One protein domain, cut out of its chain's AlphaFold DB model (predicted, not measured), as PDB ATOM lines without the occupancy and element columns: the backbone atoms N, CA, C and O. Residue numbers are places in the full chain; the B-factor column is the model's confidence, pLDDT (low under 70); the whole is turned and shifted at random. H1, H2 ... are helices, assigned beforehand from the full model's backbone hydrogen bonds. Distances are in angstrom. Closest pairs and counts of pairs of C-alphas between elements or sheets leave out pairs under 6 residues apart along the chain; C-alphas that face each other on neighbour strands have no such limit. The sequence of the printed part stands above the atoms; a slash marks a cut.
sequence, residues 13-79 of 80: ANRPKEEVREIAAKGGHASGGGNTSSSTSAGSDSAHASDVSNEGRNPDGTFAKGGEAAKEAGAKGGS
ATOM      1  N   ALA A  13      35.307 -14.348  84.394       83.56
ATOM      2  CA  ALA A  13      36.195 -15.148  85.240       83.56
ATOM      3  C   ALA A  13      35.845 -16.649  85.238       83.56
ATOM      4  O   ALA A  13      36.710 -17.469  85.535       83.56
ATOM      5  N   ASN A  14      34.610 -17.004  84.866       84.00
ATOM      6  CA  ASN A  14      34.150 -18.384  84.701       84.00
ATOM      7  C   ASN A  14      34.163 -18.844  83.230       84.00
ATOM      8  O   ASN A  14      33.692 -19.941  82.939       84.00
ATOM      9  N   ARG A  15      34.659 -18.022  82.290       87.12
ATOM     10  CA  ARG A  15      34.685 -18.330  80.849       87.12
ATOM     11  C   ARG A  15      36.096 -18.707  80.380       87.12
ATOM     12  O   ARG A  15      37.086 -18.217  80.932       87.12
ATOM     13  N   PRO A  16      36.230 -19.565  79.352       90.88
ATOM     14  CA  PRO A  16      37.530 -19.886  78.776       90.88
ATOM     15  C   PRO A  16      38.187 -18.645  78.159       90.88
ATOM     16  O   PRO A  16      37.536 -17.835  77.502       90.88
ATOM     17  N   LYS A  17      39.512 -18.515  78.326       89.12
ATOM     18  CA  LYS A  17      40.276 -17.341  77.856       89.12
ATOM     19  C   LYS A  17      40.136 -17.085  76.353       89.12
ATOM     20  O   LYS A  17      40.200 -15.936  75.934       89.12
ATOM     21  N   GLU A  18      39.963 -18.140  75.567       88.25
ATOM     22  CA  GLU A  18      39.809 -18.046  74.115       88.25
ATOM     23  C   GLU A  18      38.508 -17.341  73.722       88.25
ATOM     24  O   GLU A  18      38.526 -16.380  72.960       88.25
ATOM     25  N   GLU A  19      37.394 -17.725  74.347       87.69
ATOM     26  CA  GLU A  19      36.095 -17.088  74.128       87.69
ATOM     27  C   GLU A  19      36.120 -15.610  74.552       87.69
ATOM     28  O   GLU A  19      35.598 -14.741  73.858       87.69
ATOM     29  N   VAL A  20      36.795 -15.297  75.664       90.00
ATOM     30  CA  VAL A  20      36.968 -13.910  76.126       90.00
ATOM     31  C   VAL A  20      37.751 -13.072  75.108       90.00
ATOM     32  O   VAL A  20      37.373 -11.932  74.837       90.00
ATOM     33  N   ARG A  21      38.819 -13.628  74.518       89.19
ATOM     34  CA  ARG A  21      39.606 -12.953  73.473       89.19
ATOM     35  C   ARG A  21      38.788 -12.715  72.212       89.19
ATOM     36  O   ARG A  21      38.852 -11.620  71.664       89.19
ATOM     37  N   GLU A  22      38.013 -13.701  71.772       87.81
ATOM     38  CA  GLU A  22      37.166 -13.572  70.584       87.81
ATOM     39  C   GLU A  22      36.086 -12.493  70.774       87.81
ATOM     40  O   GLU A  22      35.867 -11.659  69.892       87.81
ATOM     41  N   ILE A  23      35.450 -12.449  71.951       85.31
ATOM     42  CA  ILE A  23      34.472 -11.411  72.312       85.31
ATOM     43  C   ILE A  23      35.131 -10.023  72.327       85.31
ATOM     44  O   ILE A  23      34.580  -9.077  71.762       85.31
ATOM     45  N   ALA A  24      36.320  -9.897  72.925       83.88
ATOM     46  CA  ALA A  24      37.067  -8.639  72.952       83.88
ATOM     47  C   ALA A  24      37.476  -8.177  71.543       83.88
ATOM     48  O   ALA A  24      37.348  -6.997  71.221       83.88
ATOM     49  N   ALA A  25      37.899  -9.108  70.682       83.62
ATOM     50  CA  ALA A  25      38.253  -8.821  69.295       83.62
ATOM     51  C   ALA A  25      37.050  -8.296  68.492       83.62
ATOM     52  O   ALA A  25      37.190  -7.341  67.726       83.62
ATOM     53  N   LYS A  26      35.851  -8.853  68.707       82.62
ATOM     54  CA  LYS A  26      34.608  -8.376  68.072       82.62
ATOM     55  C   LYS A  26      34.194  -6.978  68.543       82.62
ATOM     56  O   LYS A  26      33.631  -6.226  67.750       82.62
ATOM     57  N   GLY A  27      34.522  -6.597  69.780       75.56
ATOM     58  CA  GLY A  27      34.191  -5.281  70.341       75.56
ATOM     59  C   GLY A  27      34.778  -4.090  69.570       75.56
ATOM     60  O   GLY A  27      34.171  -3.025  69.556       75.56
ATOM     61  N   GLY A  28      35.912  -4.271  68.882       65.44
ATOM     62  CA  GLY A  28      36.544  -3.224  68.066       65.44
ATOM     63  C   GLY A  28      36.097  -3.172  66.599       65.44
ATOM     64  O   GLY A  28      36.400  -2.205  65.909       65.44
ATOM     65  N   HIS A  29      35.378  -4.185  66.102       58.41
ATOM     66  CA  HIS A  29      35.076  -4.319  64.667       58.41
ATOM     67  C   HIS A  29      33.875  -3.481  64.193       58.41
ATOM     68  O   HIS A  29      33.750  -3.224  62.999       58.41
ATOM     69  N   ALA A  30      33.004  -3.022  65.100       55.50
ATOM     70  CA  ALA A  30      31.867  -2.160  64.754       55.50
ATOM     71  C   ALA A  30      32.248  -0.674  64.589       55.50
ATOM     72  O   ALA A  30      31.458   0.109  64.068       55.50
ATOM     73  N   SER A  31      33.465  -0.281  64.979       57.19
ATOM     74  CA  SER A  31      33.998   1.070  64.772       57.19
ATOM     75  C   SER A  31      34.829   1.144  63.487       57.19
ATOM     76  O   SER A  31      35.993   1.533  63.486       57.19
ATOM     77  N   GLY A  32      34.215   0.782  62.362       49.81
ATOM     78  CA  GLY A  32      34.689   1.171  61.036       49.81
ATOM     79  C   GLY A  32      34.386   2.649  60.800       49.81
ATOM     80  O   GLY A  32      33.385   2.982  60.177       49.81
ATOM     81  N   GLY A  33      35.216   3.533  61.352       50.09
ATOM     82  CA  GLY A  33      35.039   4.977  61.206       50.09
ATOM     83  C   GLY A  33      36.032   5.812  62.003       50.09
ATOM     84  O   GLY A  33      35.619   6.712  62.718       50.09
ATOM     85  N   GLY A  34      37.326   5.509  61.873       53.41
ATOM     86  CA  GLY A  34      38.405   6.429  62.236       53.41
ATOM     87  C   GLY A  34      38.821   6.412  63.705       53.41
ATOM     88  O   GLY A  34      38.172   7.007  64.557       53.41
ATOM     89  N   ASN A  35      39.969   5.785  63.963       51.75
ATOM     90  CA  ASN A  35      41.123   6.383  64.652       51.75
ATOM     91  C   ASN A  35      41.900   5.321  65.448       51.75
ATOM     92  O   ASN A  35      42.005   5.382  66.669       51.75
ATOM     93  N   THR A  36      42.476   4.351  64.735       54.84
ATOM     94  CA  THR A  36      43.587   3.556  65.268       54.84
ATOM     95  C   THR A  36      44.785   3.767  64.366       54.84
ATOM     96  O   THR A  36      45.035   3.018  63.427       54.84
ATOM     97  N   SER A  37      45.540   4.817  64.651       44.69
ATOM     98  CA  SER A  37      46.975   4.809  64.399       44.69
ATOM     99  C   SER A  37      47.649   5.582  65.514       44.69
ATOM    100  O   SER A  37      47.885   6.785  65.449       44.69
ATOM    101  N   SER A  38      47.940   4.844  66.579       54.88
ATOM    102  CA  SER A  38      49.041   5.168  67.461       54.88
ATOM    103  C   SER A  38      50.339   5.117  66.648       54.88
ATOM    104  O   SER A  38      50.803   4.058  66.247       54.88
ATOM    105  N   SER A  39      50.908   6.303  66.438       64.19
ATOM    106  CA  SER A  39      52.346   6.572  66.404       64.19
ATOM    107  C   SER A  39      53.215   5.660  65.526       64.19
ATOM    108  O   SER A  39      53.767   4.681  66.012       64.19
ATOM    109  N   THR A  40      53.507   6.091  64.298       41.78
ATOM    110  CA  THR A  40      54.897   6.175  63.806       41.78
ATOM    111  C   THR A  40      54.991   7.191  62.662       41.78
ATOM    112  O   THR A  40      54.282   7.097  61.673       41.78
ATOM    113  N   SER A  41      55.841   8.199  62.879       59.12
ATOM    114  CA  SER A  41      56.619   8.998  61.917       59.12
ATOM    115  C   SER A  41      56.138   9.175  60.466       59.12
ATOM    116  O   SER A  41      56.046   8.218  59.708       59.12
ATOM    117  N   ALA A  42      56.136  10.446  60.050       57.09
ATOM    118  CA  ALA A  42      56.273  10.916  58.669       57.09
ATOM    119  C   ALA A  42      55.062  10.676  57.756       57.09
ATOM    120  O   ALA A  42      54.975   9.701  57.019       57.09
ATOM    121  N   GLY A  43      54.158  11.650  57.746       41.22
ATOM    122  CA  GLY A  43      53.055  11.677  56.798       41.22
ATOM    123  C   GLY A  43      52.225  12.927  56.980       41.22
ATOM    124  O   GLY A  43      51.102  12.868  57.461       41.22
ATOM    125  N   SER A  44      52.821  14.068  56.656       55.53
ATOM    126  CA  SER A  44      52.100  15.309  56.427       55.53
ATOM    127  C   SER A  44      51.060  15.083  55.323       55.53
ATOM    128  O   SER A  44      51.392  15.196  54.152       55.53
ATOM    129  N   ASP A  45      49.814  14.791  55.680       45.22
ATOM    130  CA  ASP A  45      48.664  15.134  54.838       45.22
ATOM    131  C   ASP A  45      47.738  16.039  55.649       45.22
ATOM    132  O   ASP A  45      46.625  15.733  56.068       45.22
ATOM    133  N   SER A  46      48.315  17.200  55.949       51.94
ATOM    134  CA  SER A  46      47.620  18.395  56.393       51.94
ATOM    135  C   SER A  46      46.824  18.967  55.213       51.94
ATOM    136  O   SER A  46      47.143  20.044  54.719       51.94
ATOM    137  N   ALA A  47      45.805  18.251  54.740       48.62
ATOM    138  CA  ALA A  47      44.838  18.786  53.778       48.62
ATOM    139  C   ALA A  47      43.450  19.020  54.402       48.62
ATOM    140  O   ALA A  47      42.547  19.520  53.737       48.62
ATOM    141  N   HIS A  48      43.274  18.711  55.694       45.91
ATOM    142  CA  HIS A  48      42.021  18.970  56.411       45.91
ATOM    143  C   HIS A  48      42.232  19.467  57.850       45.91
ATOM    144  O   HIS A  48      41.483  19.121  58.757       45.91
ATOM    145  N   ALA A  49      43.295  20.237  58.092       52.97
ATOM    146  CA  ALA A  49      43.660  20.674  59.444       52.97
ATOM    147  C   ALA A  49      43.378  22.156  59.739       52.97
ATOM    148  O   ALA A  49      43.705  22.611  60.830       52.97
ATOM    149  N   SER A  50      42.803  22.929  58.813       50.84
ATOM    150  CA  SER A  50      42.814  24.395  58.957       50.84
ATOM    151  C   SER A  50      41.479  25.125  58.825       50.84
ATOM    152  O   SER A  50      41.479  26.327  59.055       50.84
ATOM    153  N   ASP A  51      40.363  24.456  58.513       49.69
ATOM    154  CA  ASP A  51      39.060  25.146  58.357       49.69
ATOM    155  C   ASP A  51      37.975  24.708  59.346       49.69
ATOM    156  O   ASP A  51      36.904  25.310  59.414       49.69
ATOM    157  N   VAL A  52      38.231  23.684  60.166       54.41
ATOM    158  CA  VAL A  52      37.394  23.454  61.345       54.41
ATOM    159  C   VAL A  52      37.922  24.402  62.401       54.41
ATOM    160  O   VAL A  52      38.920  24.096  63.050       54.41
ATOM    161  N   SER A  53      37.294  25.572  62.527       56.56
ATOM    162  CA  SER A  53      37.538  26.510  63.617       56.56
ATOM    163  C   SER A  53      37.689  25.709  64.909       56.56
ATOM    164  O   SER A  53      36.721  25.123  65.397       56.56
ATOM    165  N   ASN A  54      38.907  25.639  65.455       62.12
ATOM    166  CA  ASN A  54      39.206  24.993  66.739       62.12
ATOM    167  C   ASN A  54      38.608  25.797  67.912       62.12
ATOM    168  O   ASN A  54      39.128  25.779  69.027       62.12
ATOM    169  N   GLU A  55      37.506  26.506  67.671       69.88
ATOM    170  CA  GLU A  55      36.734  27.254  68.644       69.88
ATOM    171  C   GLU A  55      36.207  26.255  69.685       69.88
ATOM    172  O   GLU A  55      35.196  25.575  69.512       69.88
ATOM    173  N   GLY A  56      36.968  26.101  70.769       74.31
ATOM    174  CA  GLY A  56      36.650  25.188  71.861       74.31
ATOM    175  C   GLY A  56      37.289  23.797  71.792       74.31
ATOM    176  O   GLY A  56      36.850  22.924  72.548       74.31
ATOM    177  N   ARG A  57      38.322  23.561  70.965       84.25
ATOM    178  CA  ARG A  57      39.124  22.319  70.989       84.25
ATOM    179  C   ARG A  57      40.622  22.591  71.131       84.25
ATOM    180  O   ARG A  57      41.163  23.534  70.567       84.25
ATOM    181  N   ASN A  58      41.275  21.749  71.916       82.81
ATOM    182  CA  ASN A  58      42.712  21.758  72.142       82.81
ATOM    183  C   ASN A  58      43.450  21.142  70.932       82.81
ATOM    184  O   ASN A  58      42.869  20.333  70.204       82.81
ATOM    185  N   PRO A  59      44.746  21.452  70.736       79.00
ATOM    186  CA  PRO A  59      45.553  20.874  69.655       79.00
ATOM    187  C   PRO A  59      45.771  19.357  69.791       79.00
ATOM    188  O   PRO A  59      46.156  18.705  68.827       79.00
ATOM    189  N   ASP A  60      45.516  18.789  70.971       80.25
ATOM    190  CA  ASP A  60      45.499  17.343  71.220       80.25
ATOM    191  C   ASP A  60      44.167  16.672  70.808       80.25
ATOM    192  O   ASP A  60      43.988  15.471  71.004       80.25
ATOM    193  N   GLY A  61      43.221  17.441  70.250       78.56
ATOM    194  CA  GLY A  61      41.901  16.982  69.819       78.56
ATOM    195  C   GLY A  61      40.854  16.893  70.935       78.56
ATOM    196  O   GLY A  61      39.696  16.575  70.658       78.56
ATOM    197  N   THR A  62      41.215  17.186  72.189       83.56
ATOM    198  CA  THR A  62      40.268  17.206  73.315       83.56
ATOM    199  C   THR A  62      39.445  18.498  73.342       83.56
ATOM    200  O   THR A  62      39.821  19.509  72.750       83.56
ATOM    201  N   PHE A  63      38.294  18.501  74.024       86.56
ATOM    202  CA  PHE A  63      37.548  19.746  74.223       86.56
ATOM    203  C   PHE A  63      38.328  20.701  75.133       86.56
ATOM    204  O   PHE A  63      38.833  20.300  76.185       86.56
ATOM    205  N   ALA A  64      38.363  21.982  74.763       86.31
ATOM    206  CA  ALA A  64      38.917  23.022  75.613       86.31
ATOM    207  C   ALA A  64      38.152  23.047  76.943       86.31
ATOM    208  O   ALA A  64      36.915  23.068  76.986       86.31
ATOM    209  N   LYS A  65      38.893  23.025  78.053       84.88
ATOM    210  CA  LYS A  65      38.308  22.962  79.393       84.88
ATOM    211  C   LYS A  65      37.400  24.171  79.626       84.88
ATOM    212  O   LYS A  65      37.845  25.308  79.547       84.88
ATOM    213  N   GLY A  66      36.134  23.911  79.954       84.00
ATOM    214  CA  GLY A  66      35.140  24.957  80.207       84.00
ATOM    215  C   GLY A  66      34.535  25.596  78.952       84.00
ATOM    216  O   GLY A  66      33.676  26.464  79.099       84.00
ATOM    217  N   GLY A  67      34.928  25.159  77.751       86.06
ATOM    218  CA  GLY A  67      34.327  25.609  76.498       86.06
ATOM    219  C   GLY A  67      32.875  25.152  76.346       86.06
ATOM    220  O   GLY A  67      32.468  24.125  76.894       86.06
ATOM    221  N   GLU A  68      32.102  25.903  75.564       84.94
ATOM    222  CA  GLU A  68      30.710  25.580  75.205       84.94
ATOM    223  C   GLU A  68      30.594  24.151  74.654       84.94
ATOM    224  O   GLU A  68      29.784  23.359  75.132       84.94
ATOM    225  N   ALA A  69      31.506  23.774  73.750       83.38
ATOM    226  CA  ALA A  69      31.574  22.436  73.169       83.38
ATOM    227  C   ALA A  69      31.757  21.325  74.225       83.38
ATOM    228  O   ALA A  69      31.144  20.263  74.122       83.38
ATOM    229  N   ALA A  70      32.554  21.576  75.273       87.25
ATOM    230  CA  ALA A  70      32.731  20.638  76.381       87.25
ATOM    231  C   ALA A  70      31.444  20.494  77.211       87.25
ATOM    232  O   ALA A  70      31.071  19.384  77.598       87.25
ATOM    233  N   LYS A  71      30.758  21.614  77.483       87.19
ATOM    234  CA  LYS A  71      29.505  21.635  78.254       87.19
ATOM    235  C   LYS A  71      28.376  20.922  77.522       87.19
ATOM    236  O   LYS A  71      27.697  20.096  78.124       87.19
ATOM    237  N   GLU A  72      28.194  21.210  76.238       84.50
ATOM    238  CA  GLU A  72      27.146  20.597  75.421       84.50
ATOM    239  C   GLU A  72      27.350  19.082  75.292       84.50
ATOM    240  O   GLU A  72      26.410  18.306  75.484       84.50
ATOM    241  N   ALA A  73      28.588  18.646  75.035       83.75
ATOM    242  CA  ALA A  73      28.934  17.230  74.980       83.75
ATOM    243  C   ALA A  73      28.687  16.526  76.326       83.75
ATOM    244  O   ALA A  73      28.131  15.428  76.352       83.75
ATOM    245  N   GLY A  74      29.042  17.174  77.442       86.44
ATOM    246  CA  GLY A  74      28.763  16.669  78.788       86.44
ATOM    247  C   GLY A  74      27.266  16.551  79.086       86.44
ATOM    248  O   GLY A  74      26.828  15.527  79.606       86.44
ATOM    249  N   ALA A  75      26.466  17.550  78.703       86.31
ATOM    250  CA  ALA A  75      25.014  17.532  78.880       86.31
ATOM    251  C   ALA A  75      24.353  16.397  78.078       86.31
ATOM    252  O   ALA A  75      23.573  15.618  78.630       86.31
ATOM    253  N   LYS A  76      24.715  16.244  76.796       81.62
ATOM    254  CA  LYS A  76      24.238  15.138  75.947       81.62
ATOM    255  C   LYS A  76      24.675  13.769  76.480       81.62
ATOM    256  O   LYS A  76      23.879  12.835  76.471       81.62
ATOM    257  N   GLY A  77      25.913  13.643  76.960       81.94
ATOM    258  CA  GLY A  77      26.458  12.385  77.479       81.94
ATOM    259  C   GLY A  77      25.890  11.960  78.838       81.94
ATOM    260  O   GLY A  77      25.757  10.765  79.088       81.94
ATOM    261  N   GLY A  78      25.534  12.918  79.698       74.44
ATOM    262  CA  GLY A  78      24.975  12.669  81.034       74.44
ATOM    263  C   GLY A  78      23.464  12.419  81.067       74.44
ATOM    264  O   GLY A  78      22.922  12.159  82.135       74.44
ATOM    265  N   SER A  79      22.779  12.502  79.923       64.88
ATOM    266  CA  SER A  79      21.323  12.333  79.808       64.88
ATOM    267  C   SER A  79      20.911  10.854  79.713       64.88
ATOM    268  O   SER A  79      20.206  10.469  78.778       64.88
TER     269      SER A  79
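What this domain is: This is residues 13 to 79 of the 80 residues of an uncharacterized protein of Periconia macrospinosa (UniProt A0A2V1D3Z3). The printed part has little regular structure: two short helices lie far from each other, joined by a long winding stretch, residues 28 to 67, that loops out between them. H1 and the link's first part, to residue 53, stand free, and the link folds back on itself only beyond that, before H2. The printed part has 67 residues, 21 of them in the named helices H1 and H2, with no named strand. Its class is all helix, and it is extended, with a radius of gyration of the C-alphas of 18.2 A and a flat outline of 48 by 40 by 17 A.

Where its parts are: H1, residues 17 to 27, begins at C-alpha 17 (40.276, -17.341, 77.856) and is 15.5 A long. H2, residues 68 to 77, is 14.0 A long and ends at C-alpha 77 (26.458, 12.385, 77.479).

How they stand to each other: H1 and H2 are apart, with a long link of 40 residues between them. In both helices every O i to N i+4 pair is within hydrogen-bond range. Residues 74 to 79, of which 74 to 77 belong to H2, stand free.

The domain as a whole: The two C-alphas farthest apart, those of Asn 14 and Asp 51, are 51.1 A apart. The printed part has no cut. Its mean pLDDT is 71.2, with residues 28 to 55 and residue 79 under 70.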